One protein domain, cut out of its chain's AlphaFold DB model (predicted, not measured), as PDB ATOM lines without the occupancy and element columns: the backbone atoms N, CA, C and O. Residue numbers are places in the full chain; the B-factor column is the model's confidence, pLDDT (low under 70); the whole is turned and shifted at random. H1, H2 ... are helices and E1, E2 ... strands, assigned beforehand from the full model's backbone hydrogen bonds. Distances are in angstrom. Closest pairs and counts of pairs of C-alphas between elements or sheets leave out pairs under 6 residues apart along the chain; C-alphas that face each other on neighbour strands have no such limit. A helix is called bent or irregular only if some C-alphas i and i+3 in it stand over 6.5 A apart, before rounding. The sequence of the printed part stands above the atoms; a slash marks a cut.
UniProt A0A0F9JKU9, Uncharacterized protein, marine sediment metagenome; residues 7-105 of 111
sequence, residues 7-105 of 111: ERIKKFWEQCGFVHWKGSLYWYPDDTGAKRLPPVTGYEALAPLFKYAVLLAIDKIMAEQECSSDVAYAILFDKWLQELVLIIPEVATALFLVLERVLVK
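Overview. This is residues 7 to 105 of the 111 residues of an uncharacterized protein of marine sediment metagenome (UniProt A0A0F9JKU9). A small hairpin of two strands, E1 and E2, makes one end of this domain, with H1 next to it and a long loop, residues 27 to 42, leading from it to the helices. The rest is a body of crossed helices, with H4 in its middle and both arms of the bent helix H2, H2a and H2b, and H3 packed on it. The printed part has 99 residues, with four named helices and two named strands in the order H1, E1, E2, H2, H3, H4; the sheet has the order E1 - E2 and is antiparallel. The class is mostly helix, with 64 residues in helices and 6 in strands. The whole is compact, with a radius of gyration of the C-alphas of 13.8 A, and its C-alphas span 40 by 29 by 20 A along their three main axes.

Along the chain. Strand E1 is residues 19 to 21, 6.7 A from first to last C-alpha, and E2 is residues 24 to 26, 6.4 A. Helix H1, residues 7 to 15, is 12.4 A long and begins with C-alpha 7 at (29.123, 9.182, 118.493). H2, residues 43 to 65, was assigned as one helix by its hydrogen bonds but is bent: C-alphas 51 and 54 are 6.7 A apart. Its arm H2a is residues 43 to 51, 13.6 A long, and its arm H2b is residues 54 to 65, 16.0 A long; residues 52 and 53 belong to neither. H3, residues 69 to 86, is 26.0 A long and begins with C-alpha 69 at (45.768, 20.560, 141.340). H4, residues 91 to 104, is 19.8 A long and ends with C-alpha 104 at (37.560, 18.697, 123.332).

Arrangement. E1 and E2 form a hairpin and are antiparallel, with 123 degrees between their directions; the C-alphas of His 20 and Leu 25, which face each other, are 4.5 A apart. N 21 and O 24, at 2.9 A, and N 26 and O 19, at 2.9 A, are within hydrogen-bond range. The closest C-alphas of H1 and E2 are those of Lys 10 and Leu 25, 6.9 A apart. H1 and H4 are close but not clearly touching, with the C-alphas of Phe 12 and Glu 100 6.6 A apart, at a steep tilt of 65 degrees. H4 touches H2a with residues 92 to 96 alone, closest at the C-alphas of Leu 46 and Ala 92, 6.0 A, at a shallow tilt of 34.7 degrees, only just short of steep. H4 touches H2b with residues 99 to 103 alone, closest at the C-alphas of Ala 57 and Leu 103, 6.1 A, at a steep tilt of 45 degrees. H3 and H4 touch, closest at the C-alphas of Glu 83 and Ala 94, 5.6 A, and run opposite ways at a steep tilt of 57 degrees. H2b and H3 touch, closest at the C-alphas of Ile 58 and Ala 72, 5.6 A, at 71 degrees, only just about perpendicular. The packing of the helices is mostly crossed: of the 4 pairs that touch, 1 is at a shallow tilt. H2a and H2b are near each other, at a steep tilt of 46 degrees. Among the pairs that are apart are H1 and H3, H2a and H3, and E1 and H4. In H1, H2b, H3 and H4 every O i to N i+4 pair is within hydrogen-bond range; in H2a 3 of 5 are.

Size, cuts and confidence. The two C-alphas farthest apart are those of Lys 22 and Cys 67, 41.2 A. The printed part has no cut. The link from E2 to H2 is long, with 16 residues; the other links are tight. The mean pLDDT of the printed part is 83.1, and 16 residues are under 70, among them residues 28 to 34 and 86 to 89.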
ATOM      1  N   GLU A   7      27.843   8.882 119.128       82.94
ATOM      2  CA  GLU A   7      29.123   9.182 118.493       82.94
ATOM      3  C   GLU A   7      29.980  10.104 119.365       82.94
ATOM      4  O   GLU A   7      31.180   9.867 119.488       82.94
ATOM      5  N   ARG A   8      29.373  11.106 120.023       84.81
ATOM      6  CA  ARG A   8      30.072  11.989 120.977       84.81
ATOM      7  C   ARG A   8      30.586  11.211 122.178       84.81
ATOM      8  O   ARG A   8      31.762  11.300 122.513       84.81
ATOM      9  N   ILE A   9      29.721  10.381 122.757       82.31
ATOM     10  CA  ILE A   9      30.074   9.496 123.874       82.31
ATOM     11  C   ILE A   9      31.219   8.568 123.465       82.31
ATOM     12  O   ILE A   9      32.205   8.443 124.184       82.31
ATOM     13  N   LYS A  10      31.119   7.950 122.284       82.31
ATOM     14  CA  LYS A  10      32.157   7.068 121.746       82.31
ATOM     15  C   LYS A  10      33.502   7.788 121.599       82.31
ATOM     16  O   LYS A  10      34.491   7.284 122.120       82.31
ATOM     17  N   LYS A  11      33.536   8.953 120.941       84.38
ATOM     18  CA  LYS A  11      34.772   9.727 120.730       84.38
ATOM     19  C   LYS A  11      35.415  10.142 122.056       84.38
ATOM     20  O   LYS A  11      36.622  10.024 122.216       84.38
ATOM     21  N   PHE A  12      34.610  10.595 123.012       87.00
ATOM     22  CA  PHE A  12      35.094  10.990 124.334       87.00
ATOM     23  C   PHE A  12      35.767   9.830 125.076       87.00
ATOM     24  O   PHE A  12      36.860   9.971 125.621       87.00
ATOM     25  N   TRP A  13      35.141   8.654 125.074       85.62
ATOM     26  CA  TRP A  13      35.732   7.483 125.710       85.62
ATOM     27  C   TRP A  13      37.015   7.023 125.006       85.62
ATOM     28  O   TRP A  13      37.977   6.674 125.681       85.62
ATOM     29  N   GLU A  14      37.085   7.069 123.674       85.06
ATOM     30  CA  GLU A  14      38.332   6.793 122.938       85.06
ATOM     31  C   GLU A  14      39.470   7.731 123.376       85.06
ATOM     32  O   GLU A  14      40.586   7.270 123.607       85.06
ATOM     33  N   GLN A  15      39.187   9.026 123.573       82.50
ATOM     34  CA  GLN A  15      40.164   9.999 124.091       82.50
ATOM     35  C   GLN A  15      40.648   9.661 125.504       82.50
ATOM     36  O   GLN A  15      41.779   9.972 125.860       82.50
ATOM     37  N   CYS A  16      39.819   8.982 126.294       83.44
ATOM     38  CA  CYS A  16      40.194   8.500 127.618       83.44
ATOM     39  C   CYS A  16      40.968   7.162 127.579       83.44
ATOM     40  O   CYS A  16      41.209   6.573 128.632       83.44
ATOM     41  N   GLY A  17      41.332   6.651 126.393       80.00
ATOM     42  CA  GLY A  17      42.129   5.428 126.220       80.00
ATOM     43  C   GLY A  17      41.323   4.127 126.105       80.00
ATOM     44  O   GLY A  17      41.890   3.044 126.234       80.00
ATOM     45  N   PHE A  18      40.012   4.208 125.874       83.81
ATOM     46  CA  PHE A  18      39.123   3.046 125.793       83.81
ATOM     47  C   PHE A  18      39.108   2.444 124.382       83.81
ATOM     48  O   PHE A  18      39.204   3.163 123.386       83.81
ATOM     49  N   VAL A  19      38.947   1.121 124.278       76.88
ATOM     50  CA  VAL A  19      39.152   0.382 123.019       76.88
ATOM     51  C   VAL A  19      37.876  -0.229 122.446       76.88
ATOM     52  O   VAL A  19      36.892  -0.509 123.134       76.88
ATOM     53  N   HIS A  20      37.893  -0.481 121.137       73.69
ATOM     54  CA  HIS A  20      36.804  -1.169 120.445       73.69
ATOM     55  C   HIS A  20      36.936  -2.679 120.525       73.69
ATOM     56  O   HIS A  20      38.008  -3.242 120.318       73.69
ATOM     57  N   TRP A  21      35.798  -3.347 120.682       68.69
ATOM     58  CA  TRP A  21      35.673  -4.779 120.446       68.69
ATOM     59  C   TRP A  21      34.389  -5.054 119.664       68.69
ATOM     60  O   TRP A  21      33.302  -4.664 120.081       68.69
ATOM     61  N   LYS A  22      34.492  -5.712 118.502       70.00
ATOM     62  CA  LYS A  22      33.339  -6.057 117.639       70.00
ATOM     63  C   LYS A  22      32.356  -4.887 117.400       70.00
ATOM     64  O   LYS A  22      31.143  -5.064 117.460       70.00
ATOM     65  N   GLY A  23      32.874  -3.682 117.151       68.19
ATOM     66  CA  GLY A  23      32.063  -2.511 116.789       68.19
ATOM     67  C   GLY A  23      31.327  -1.821 117.944       68.19
ATOM     68  O   GLY A  23      30.554  -0.900 117.693       68.19
ATOM     69  N   SER A  24      31.548  -2.220 119.199       68.56
ATOM     70  CA  SER A  24      31.160  -1.406 120.362       68.56
ATOM     71  C   SER A  24      32.384  -1.079 121.213       68.56
ATOM     72  O   SER A  24      33.423  -1.726 121.081       68.56
ATOM     73  N   LEU A  25      32.271  -0.053 122.055       72.44
ATOM     74  CA  LEU A  25      33.351   0.359 122.944       72.44
ATOM     75  C   LEU A  25      33.295  -0.445 124.249       72.44
ATOM     76  O   LEU A  25      32.227  -0.576 124.861       72.44
ATOM     77  N   TYR A  26      34.436  -1.004 124.639       66.75
ATOM     78  CA  TYR A  26      34.592  -1.875 125.799       66.75
ATOM     79  C   TYR A  26      35.859  -1.473 126.593       66.75
ATOM     80  O   TYR A  26      36.753  -0.843 126.033       66.75
ATOM     81  N   TRP A  27      35.954  -1.941 127.846       71.56
ATOM     82  CA  TRP A  27      37.151  -1.961 128.724       71.56
ATOM     83  C   TRP A  27      37.598  -0.637 129.349       71.56
ATOM     84  O   TRP A  27      37.823   0.340 128.649       71.56
ATOM     85  N   TYR A  28      37.851  -0.654 130.661       67.12
ATOM     86  CA  TYR A  28      38.748   0.309 131.306       67.12
ATOM     87  C   TYR A  28      40.207  -0.034 130.957       67.12
ATOM     88  O   TYR A  28      40.510  -1.222 130.839       67.12
ATOM     89  N   PRO A  29      41.117   0.951 130.831       66.44
ATOM     90  CA  PRO A  29      42.548   0.717 130.612       66.44
ATOM     91  C   PRO A  29      43.233  -0.317 131.529       66.44
ATOM     92  O   PRO A  29      44.302  -0.805 131.177       66.44
ATOM     93  N   ASP A  30      42.653  -0.665 132.681       68.69
ATOM     94  CA  ASP A  30      43.187  -1.662 133.618       68.69
ATOM     95  C   ASP A  30      42.337  -2.941 133.777       68.69
ATOM     96  O   ASP A  30      42.690  -3.815 134.568       68.69
ATOM     97  N   ASP A  31      41.241  -3.085 133.029       66.31
ATOM     98  CA  ASP A  31      40.386  -4.275 133.077       66.31
ATOM     99  C   ASP A  31      40.886  -5.369 132.112       66.31
ATOM    100  O   ASP A  31      41.352  -5.091 131.010       66.31
ATOM    101  N   THR A  32      40.729  -6.643 132.496       66.31
ATOM    102  CA  THR A  32      41.063  -7.818 131.656       66.31
ATOM    103  C   THR A  32      39.833  -8.600 131.154       66.31
ATOM    104  O   THR A  32      39.979  -9.657 130.540       66.31
ATOM    105  N   GLY A  33      38.616  -8.058 131.318       67.44
ATOM    106  CA  GLY A  33      37.372  -8.647 130.802       67.44
ATOM    107  C   GLY A  33      36.554  -7.714 129.901       67.44
ATOM    108  O   GLY A  33      36.431  -6.520 130.164       67.44
ATOM    109  N   ALA A  34      35.914  -8.276 128.866       65.75
ATOM    110  CA  ALA A  34      35.068  -7.522 127.942       65.75
ATOM    111  C   ALA A  34      33.779  -7.035 128.624       65.75
ATOM    112  O   ALA A  34      32.799  -7.774 128.734       65.75
ATOM    113  N   LYS A  35      33.759  -5.766 129.045       73.19
ATOM    114  CA  LYS A  35      32.563  -5.081 129.557       73.19
ATOM    115  C   LYS A  35      32.215  -3.893 128.682       73.19
ATOM    116  O   LYS A  35      33.076  -3.075 128.363       73.19
ATOM    117  N   ARG A  36      30.950  -3.827 128.269       76.81
ATOM    118  CA  ARG A  36      30.420  -2.687 127.523       76.81
ATOM    119  C   ARG A  36      30.373  -1.487 128.459       76.81
ATOM    120  O   ARG A  36      29.942  -1.635 129.601       76.81
ATOM    121  N   LEU A  37      30.781  -0.318 127.974       75.69
ATOM    122  CA  LEU A  37      30.683   0.887 128.790       75.69
ATOM    123  C   LEU A  37      29.223   1.272 129.049       75.69
ATOM    124  O   LEU A  37      28.386   1.145 128.141       75.69
ATOM    125  N   PRO A  38      28.912   1.734 130.272       74.62
ATOM    126  CA  PRO A  38      27.582   2.207 130.601       74.62
ATOM    127  C   PRO A  38      27.246   3.479 129.804       74.62
ATOM    128  O   PRO A  38      28.143   4.230 129.403       74.62
ATOM    129  N   PRO A  39      25.955   3.745 129.552       75.75
ATOM    130  CA  PRO A  39      25.524   5.042 129.045       75.75
ATOM    131  C   PRO A  39      25.840   6.148 130.060       75.75
ATOM    132  O   PRO A  39      25.864   5.911 131.265       75.75
ATOM    133  N   VAL A  40      26.019   7.383 129.584       80.44
ATOM    134  CA  VAL A  40      26.413   8.535 130.420       80.44
ATOM    135  C   VAL A  40      25.218   9.188 131.132       80.44
ATOM    136  O   VAL A  40      25.078  10.406 131.205       80.44
ATOM    137  N   THR A  41      24.318   8.340 131.614       76.81
ATOM    138  CA  THR A  41      23.041   8.674 132.263       76.81
ATOM    139  C   THR A  41      22.799   7.781 133.481       76.81
ATOM    140  O   THR A  41      21.666   7.582 133.890       76.81
ATOM    141  N   GLY A  42      23.837   7.105 133.973       71.00
ATOM    142  CA  GLY A  42      23.745   6.173 135.089       71.00
ATOM    143  C   GLY A  42      24.915   6.361 136.040       71.00
ATOM    144  O   GLY A  42      25.985   6.830 135.642       71.00
ATOM    145  N   TYR A  43      24.727   5.970 137.300       73.25
ATOM    146  CA  TYR A  43      25.781   6.043 138.314       73.25
ATOM    147  C   TYR A  43      27.010   5.209 137.922       73.25
ATOM    148  O   TYR A  43      28.135   5.592 138.243       73.25
ATOM    149  N   GLU A  44      26.836   4.118 137.164       78.56
ATOM    150  CA  GLU A  44      27.969   3.309 136.698       78.56
ATOM    151  C   GLU A  44      28.924   4.090 135.788       78.56
ATOM    152  O   GLU A  44      30.099   3.738 135.704       78.56
ATOM    153  N   ALA A  45      28.459   5.163 135.139       79.56
ATOM    154  CA  ALA A  45      29.312   6.019 134.321       79.56
ATOM    155  C   ALA A  45      30.238   6.915 135.155       79.56
ATOM    156  O   ALA A  45      31.256   7.365 134.639       79.56
ATOM    157  N   LEU A  46      29.942   7.164 136.436       82.56
ATOM    158  CA  LEU A  46      30.766   8.049 137.263       82.56
ATOM    159  C   LEU A  46      32.137   7.445 137.565       82.56
ATOM    160  O   LEU A  46      33.136   8.151 137.474       82.56
ATOM    161  N   ALA A  47      32.209   6.149 137.880       82.44
ATOM    162  CA  ALA A  47      33.469   5.493 138.236       82.44
ATOM    163  C   ALA A  47      34.582   5.713 137.186       82.44
ATOM    164  O   ALA A  47      35.656   6.197 137.552       82.44
ATOM    165  N   PRO A  48      34.354   5.455 135.885       79.19
ATOM    166  CA  PRO A  48      35.337   5.801 134.862       79.19
ATOM    167  C   PRO A  48      35.573   7.286 134.647       79.19
ATOM    168  O   PRO A  48      36.710   7.660 134.355       79.19
ATOM    169  N   LEU A  49      34.539   8.127 134.763       86.56
ATOM    170  CA  LEU A  49      34.721   9.571 134.635       86.56
ATOM    171  C   LEU A  49      35.720  10.066 135.681       86.56
ATOM    172  O   LEU A  49      36.673  10.741 135.318       86.56
ATOM    173  N   PHE A  50      35.583   9.654 136.943       87.50
ATOM    174  CA  PHE A  50      36.538  10.004 137.997       87.50
ATOM    175  C   PHE A  50      37.929   9.417 137.764       87.50
ATOM    176  O   PHE A  50      38.928  10.094 137.993       87.50
ATOM    177  N   LYS A  51      37.998   8.164 137.314       84.94
ATOM    178  CA  LYS A  51      39.265   7.440 137.201       84.94
ATOM    179  C   LYS A  51      40.144   7.901 136.042       84.94
ATOM    180  O   LYS A  51      41.358   7.867 136.175       84.94
ATOM    181  N   TYR A  52      39.547   8.293 134.918       86.19
ATOM    182  CA  TYR A  52      40.292   8.627 133.703       86.19
ATOM    183  C   TYR A  52      40.024  10.055 133.252       86.19
ATOM    184  O   TYR A  52      40.944  10.860 133.154       86.19
ATOM    185  N   ALA A  53      38.758  10.390 133.010       89.38
ATOM    186  CA  ALA A  53      38.421  11.650 132.360       89.38
ATOM    187  C   ALA A  53      38.681  12.879 133.245       89.38
ATOM    188  O   ALA A  53      39.182  13.886 132.755       89.38
ATOM    189  N   VAL A  54      38.370  12.799 134.542       93.12
ATOM    190  CA  VAL A  54      38.621  13.878 135.505       93.12
ATOM    191  C   VAL A  54      40.115  14.127 135.629       93.12
ATOM    192  O   VAL A  54      40.514  15.275 135.522       93.12
ATOM    193  N   LEU A  55      40.941  13.088 135.775       92.06
ATOM    194  CA  LEU A  55      42.396  13.265 135.866       92.06
ATOM    195  C   LEU A  55      42.956  13.979 134.631       92.06
ATOM    196  O   LEU A  55      43.639  14.986 134.773       92.06
ATOM    197  N   LEU A  56      42.560  13.543 133.431       92.00
ATOM    198  CA  LEU A  56      42.969  14.198 132.185       92.00
ATOM    199  C   LEU A  56      42.518  15.665 132.117       92.00
ATOM    200  O   LEU A  56      43.253  16.524 131.635       92.00
ATOM    201  N   ALA A  57      41.308  15.966 132.592       93.44
ATOM    202  CA  ALA A  57      40.797  17.332 132.614       93.44
ATOM    203  C   ALA A  57      41.551  18.209 133.624       93.44
ATOM    204  O   ALA A  57      41.812  19.374 133.333       93.44
ATOM    205  N   ILE A  58      41.915  17.657 134.782       95.94
ATOM    206  CA  ILE A  58      42.715  18.348 135.798       95.94
ATOM    207  C   ILE A  58      44.104  18.661 135.258       95.94
ATOM    208  O   ILE A  58      44.507  19.819 135.314       95.94
ATOM    209  N   ASP A  59      44.782  17.678 134.667       94.44
ATOM    210  CA  ASP A  59      46.106  17.872 134.069       94.44
ATOM    211  C   ASP A  59      46.075  18.974 133.002       94.44
ATOM    212  O   ASP A  59      46.942  19.850 132.974       94.44
ATOM    213  N   LYS A  60      45.031  18.985 132.163       93.31
ATOM    214  CA  LYS A  60      44.836  20.015 131.137       93.31
ATOM    215  C   LYS A  60      44.615  21.408 131.738       93.31
ATOM    216  O   LYS A  60      45.296  22.350 131.347       93.31
ATOM    217  N   ILE A  61      43.729  21.540 132.729       95.12
ATOM    218  CA  ILE A  61      43.474  22.825 133.404       95.12
ATOM    219  C   ILE A  61      44.734  23.332 134.115       95.12
ATOM    220  O   ILE A  61      45.034  24.522 134.046       95.12
ATOM    221  N   MET A  62      45.476  22.451 134.790       96.75
ATOM    222  CA  MET A  62      46.731  22.812 135.454       96.75
ATOM    223  C   MET A  62      47.754  23.359 134.460       96.75
ATOM    224  O   MET A  62      48.385  24.372 134.751       96.75
ATOM    225  N   ALA A  63      47.895  22.712 133.300       93.88
ATOM    226  CA  ALA A  63      48.811  23.144 132.252       93.88
ATOM    227  C   ALA A  63      48.402  24.492 131.636       93.88
ATOM    228  O   ALA A  63      49.249  25.360 131.461       93.88
ATOM    229  N   GLU A  64      47.116  24.689 131.340       92.81
ATOM    230  CA  GLU A  64      46.611  25.913 130.696       92.81
ATOM    231  C   GLU A  64      46.564  27.125 131.631       92.81
ATOM    232  O   GLU A  64      46.782  28.253 131.200       92.81
ATOM    233  N   GLN A  65      46.220  26.910 132.901       92.50
ATOM    234  CA  GLN A  65      46.031  27.981 133.885       92.50
ATOM    235  C   GLN A  65      47.253  28.172 134.794       92.50
ATOM    236  O   GLN A  65      47.189  28.978 135.720       92.50
ATOM    237  N   GLU A  66      48.325  27.401 134.573       94.19
ATOM    238  CA  GLU A  66      49.545  27.380 135.394       94.19
ATOM    239  C   GLU A  66      49.238  27.328 136.903       94.19
ATOM    240  O   GLU A  66      49.750  28.111 137.708       94.19
ATOM    241  N   CYS A  67      48.349  26.413 137.301       94.25
ATOM    242  CA  CYS A  67      47.804  26.354 138.657       94.25
ATOM    243  C   CYS A  67      48.059  25.009 139.357       94.25
ATOM    244  O   CYS A  67      48.419  24.006 138.745       94.25
ATOM    245  N   SER A  68      47.868  24.986 140.679       96.56
ATOM    246  CA  SER A  68      47.913  23.749 141.469       96.56
ATOM    247  C   SER A  68      46.718  22.836 141.172       96.56
ATOM    248  O   SER A  68      45.644  23.326 140.818       96.56
ATOM    249  N   SER A  69      46.854  21.541 141.463       95.19
ATOM    250  CA  SER A  69      45.768  20.560 141.340       95.19
ATOM    251  C   SER A  69      44.500  20.961 142.091       95.19
ATOM    252  O   SER A  69      43.413  20.844 141.539       95.19
ATOM    253  N   ASP A  70      44.615  21.481 143.315       96.25
ATOM    254  CA  ASP A  70      43.450  21.837 144.138       96.25
ATOM    255  C   ASP A  70      42.619  22.949 143.486       96.25
ATOM    256  O   ASP A  70      41.390  22.890 143.446       96.25
ATOM    257  N   VAL A  71      43.307  23.933 142.901       96.12
ATOM    258  CA  VAL A  71      42.682  25.011 142.125       96.12
ATOM    259  C   VAL A  71      42.037  24.457 140.855       96.12
ATOM    260  O   VAL A  71      40.895  24.804 140.559       96.12
ATOM    261  N   ALA A  72      42.703  23.551 140.134       96.44
ATOM    262  CA  ALA A  72      42.125  22.910 138.955       96.44
ATOM    263  C   ALA A  72      40.862  22.090 139.287       96.44
ATOM    264  O   ALA A  72      39.871  22.162 138.556       96.44
ATOM    265  N   TYR A  73      40.854  21.373 140.416       95.62
ATOM    266  CA  TYR A  73      39.678  20.650 140.907       95.62
ATOM    267  C   TYR A  73      38.531  21.595 141.242       95.62
ATOM    268  O   TYR A  73      37.400  21.327 140.839       95.62
ATOM    269  N   ALA A  74      38.813  22.707 141.923       96.56
ATOM    270  CA  ALA A  74      37.807  23.721 142.220       96.56
ATOM    271  C   ALA A  74      37.206  24.310 140.932       96.56
ATOM    272  O   ALA A  74      35.987  24.343 140.785       96.56
ATOM    273  N   ILE A  75      38.044  24.667 139.951       94.56
ATOM    274  CA  ILE A  75      37.601  25.176 138.642       94.56
ATOM    275  C   ILE A  75      36.698  24.163 137.930       94.56
ATOM    276  O   ILE A  75      35.650  24.528 137.387       94.56
ATOM    277  N   LEU A  76      37.099  22.890 137.897       94.88
ATOM    278  CA  LEU A  76      36.319  21.836 137.255       94.88
ATOM    279  C   LEU A  76      34.977  21.623 137.968       94.88
ATOM    280  O   LEU A  76      33.940  21.498 137.311       94.88
ATOM    281  N   PHE A  77      34.992  21.611 139.300       94.00
ATOM    282  CA  PHE A  77      33.804  21.444 140.127       94.00
ATOM    283  C   PHE A  77      32.815  22.603 139.953       94.00
ATOM    284  O   PHE A  77      31.627  22.360 139.752       94.00
ATOM    285  N   ASP A  78      33.295  23.846 139.913       93.62
ATOM    286  CA  ASP A  78      32.458  25.024 139.676       93.62
ATOM    287  C   ASP A  78      31.763  24.964 138.311       93.62
ATOM    288  O   ASP A  78      30.555  25.196 138.212       93.62
ATOM    289  N   LYS A  79      32.491  24.583 137.250       91.00
ATOM    290  CA  LYS A  79      31.901  24.371 135.915       91.00
ATOM    291  C   LYS A  79      30.822  23.286 135.947       91.00
ATOM    292  O   LYS A  79      29.797  23.420 135.282       91.00
ATOM    293  N   TRP A  80      31.039  22.216 136.709       91.38
ATOM    294  CA  TRP A  80      30.070  21.129 136.845       91.38
ATOM    295  C   TRP A  80      28.806  21.557 137.584       91.38
ATOM    296  O   TRP A  80      27.703  21.299 137.096       91.38
ATOM    297  N   LEU A  81      28.943  22.276 138.700       88.75
ATOM    298  CA  LEU A  81      27.805  22.838 139.426       88.75
ATOM    299  C   LEU A  81      26.976  23.784 138.548       88.75
ATOM    300  O   LEU A  81      25.749  23.727 138.589       88.75
ATOM    301  N   GLN A  82      27.621  24.605 137.715       85.94
ATOM    302  CA  GLN A  82      26.918  25.481 136.771       85.94
ATOM    303  C   GLN A  82      26.032  24.691 135.794       85.94
ATOM    304  O   GLN A  82      24.875  25.057 135.592       85.94
ATOM    305  N   GLU A  83      26.522  23.584 135.225       82.56
ATOM    306  CA  GLU A  83      25.719  22.743 134.320       82.56
ATOM    307  C   GLU A  83      24.559  22.037 135.041       82.56
ATOM    308  O   GLU A  83      23.456  21.943 134.491       82.56
ATOM    309  N   LEU A  84      24.789  21.579 136.279       82.19
ATOM    310  CA  LEU A  84      23.766  20.933 137.110       82.19
ATOM    311  C   LEU A  84      22.614  21.880 137.453       82.19
ATOM    312  O   LEU A  84      21.450  21.495 137.368       82.19
ATOM    313  N   VAL A  85      22.932  23.118 137.835       76.38
ATOM    314  CA  VAL A  85      21.936  24.111 138.260       76.38
ATOM    315  C   VAL A  85      21.095  24.607 137.084       76.38
ATOM    316  O   VAL A  85      19.921  24.927 137.264       76.38
ATOM    317  N   LEU A  86      21.676  24.690 135.886       68.06
ATOM    318  CA  LEU A  86      21.044  25.384 134.769       68.06
ATOM    319  C   LEU A  86      20.204  24.470 133.864       68.06
ATOM    320  O   LEU A  86      19.167  24.924 133.377       68.06
ATOM    321  N   ILE A  87      20.656  23.251 133.528       62.81
ATOM    322  CA  ILE A  87      20.134  22.563 132.322       62.81
ATOM    323  C   ILE A  87      20.022  21.027 132.451       62.81
ATOM    324  O   ILE A  87      19.275  20.426 131.672       62.81
ATOM    325  N   ILE A  88      20.713  20.358 133.387       69.19
ATOM    326  CA  ILE A  88      20.829  18.882 133.379       69.19
ATOM    327  C   ILE A  88      20.692  18.292 134.790       69.19
ATOM    328  O   ILE A  88      21.662  18.306 135.544       69.19
ATOM    329  N   PRO A  89      19.529  17.708 135.148       65.19
ATOM    330  CA  PRO A  89      19.334  17.103 136.469       65.19
ATOM    331  C   PRO A  89      20.157  15.816 136.670       65.19
ATOM    332  O   PRO A  89      20.371  15.380 137.797       65.19
ATOM    333  N   GLU A  90      20.620  15.202 135.580       85.56
ATOM    334  CA  GLU A  90      21.400  13.967 135.594       85.56
ATOM    335  C   GLU A  90      22.886  14.254 135.877       85.56
ATOM    336  O   GLU A  90      23.616  14.804 135.045       85.56
ATOM    337  N   VAL A  91      23.344  13.823 137.052       86.81
ATOM    338  CA  VAL A  91      24.685  14.091 137.597       86.81
ATOM    339  C   VAL A  91      25.809  13.688 136.635       86.81
ATOM    340  O   VAL A  91      26.710  14.483 136.353       86.81
ATOM    341  N   ALA A  92      25.731  12.472 136.084       86.56
ATOM    342  CA  ALA A  92      26.733  11.934 135.163       86.56
ATOM    343  C   ALA A  92      26.765  12.680 133.821       86.56
ATOM    344  O   ALA A  92      27.837  12.933 133.276       86.56
ATOM    345  N   THR A  93      25.598  13.073 133.305       87.00
ATOM    346  CA  THR A  93      25.482  13.814 132.044       87.00
ATOM    347  C   THR A  93      26.072  15.217 132.167       87.00
ATOM    348  O   THR A  93      26.814  15.644 131.282       87.00
ATOM    349  N   ALA A  94      25.799  15.924 133.269       89.12
ATOM    350  CA  ALA A  94      26.375  17.245 133.509       89.12
ATOM    351  C   ALA A  94      27.908  17.178 133.603       89.12
ATOM    352  O   ALA A  94      28.600  17.971 132.965       89.12
ATOM    353  N   LEU A  95      28.440  16.189 134.333       90.62
ATOM    354  CA  LEU A  95      29.886  15.999 134.472       90.62
ATOM    355  C   LEU A  95      30.534  15.694 133.120       90.62
ATOM    356  O   LEU A  95      31.540  16.301 132.761       90.62
ATOM    357  N   PHE A  96      29.926  14.799 132.341       90.12
ATOM    358  CA  PHE A  96      30.398  14.472 131.003       90.12
ATOM    359  C   PHE A  96      30.472  15.695 130.099       90.12
ATOM    360  O   PHE A  96      31.480  15.867 129.429       90.12
ATOM    361  N   LEU A  97      29.455  16.561 130.076       88.31
ATOM    362  CA  LEU A  97      29.495  17.743 129.212       88.31
ATOM    363  C   LEU A  97      30.597  18.721 129.607       88.31
ATOM    364  O   LEU A  97      31.204  19.331 128.729       88.31
ATOM    365  N   VAL A  98      30.863  18.883 130.903       91.44
ATOM    366  CA  VAL A  98      31.987  19.710 131.352       91.44
ATOM    367  C   VAL A  98      33.306  19.094 130.916       91.44
ATOM    368  O   VAL A  98      34.118  19.790 130.311       91.44
ATOM    369  N   LEU A  99      33.500  17.799 131.162       92.00
ATOM    370  CA  LEU A  99      34.723  17.094 130.786       92.00
ATOM    371  C   LEU A  99      34.928  17.085 129.273       92.00
ATOM    372  O   LEU A  99      36.021  17.377 128.811       92.00
ATOM    373  N   GLU A 100      33.886  16.813 128.489       89.19
ATOM    374  CA  GLU A 100      33.938  16.866 127.029       89.19
ATOM    375  C   GLU A 100      34.310  18.276 126.573       89.19
ATOM    376  O   GLU A 100      35.162  18.425 125.711       89.19
ATOM    377  N   ARG A 101      33.762  19.336 127.177       88.25
ATOM    378  CA  ARG A 101      34.173  20.702 126.828       88.25
ATOM    379  C   ARG A 101      35.623  20.980 127.195       88.25
ATOM    380  O   ARG A 101      36.305  21.567 126.373       88.25
ATOM    381  N   VAL A 102      36.093  20.578 128.373       90.50
ATOM    382  CA  VAL A 102      37.492  20.788 128.783       90.50
ATOM    383  C   VAL A 102      38.442  20.008 127.870       90.50
ATOM    384  O   VAL A 102      39.398  20.563 127.341       90.50
ATOM    385  N   LEU A 103      38.156  18.733 127.613       85.50
ATOM    386  CA  LEU A 103      39.029  17.861 126.832       85.50
ATOM    387  C   LEU A 103      38.955  18.138 125.321       85.50
ATOM    388  O   LEU A 103      39.980  18.069 124.649       85.50
ATOM    389  N   VAL A 104      37.784  18.502 124.780       75.94
ATOM    390  CA  VAL A 104      37.560  18.697 123.332       75.94
ATOM    391  C   VAL A 104      37.704  20.156 122.890       75.94
ATOM    392  O   VAL A 104      38.144  20.394 121.763       75.94
ATOM    393  N   LYS A 105      37.371  21.160 123.717       57.34
ATOM    394  CA  LYS A 105      37.661  22.555 123.348       57.34
ATOM    395  C   LYS A 105      39.146  22.809 123.546       57.34
ATOM    396  O   LYS A 105      39.563  23.124 124.645       57.34
TER     397      LYS A 105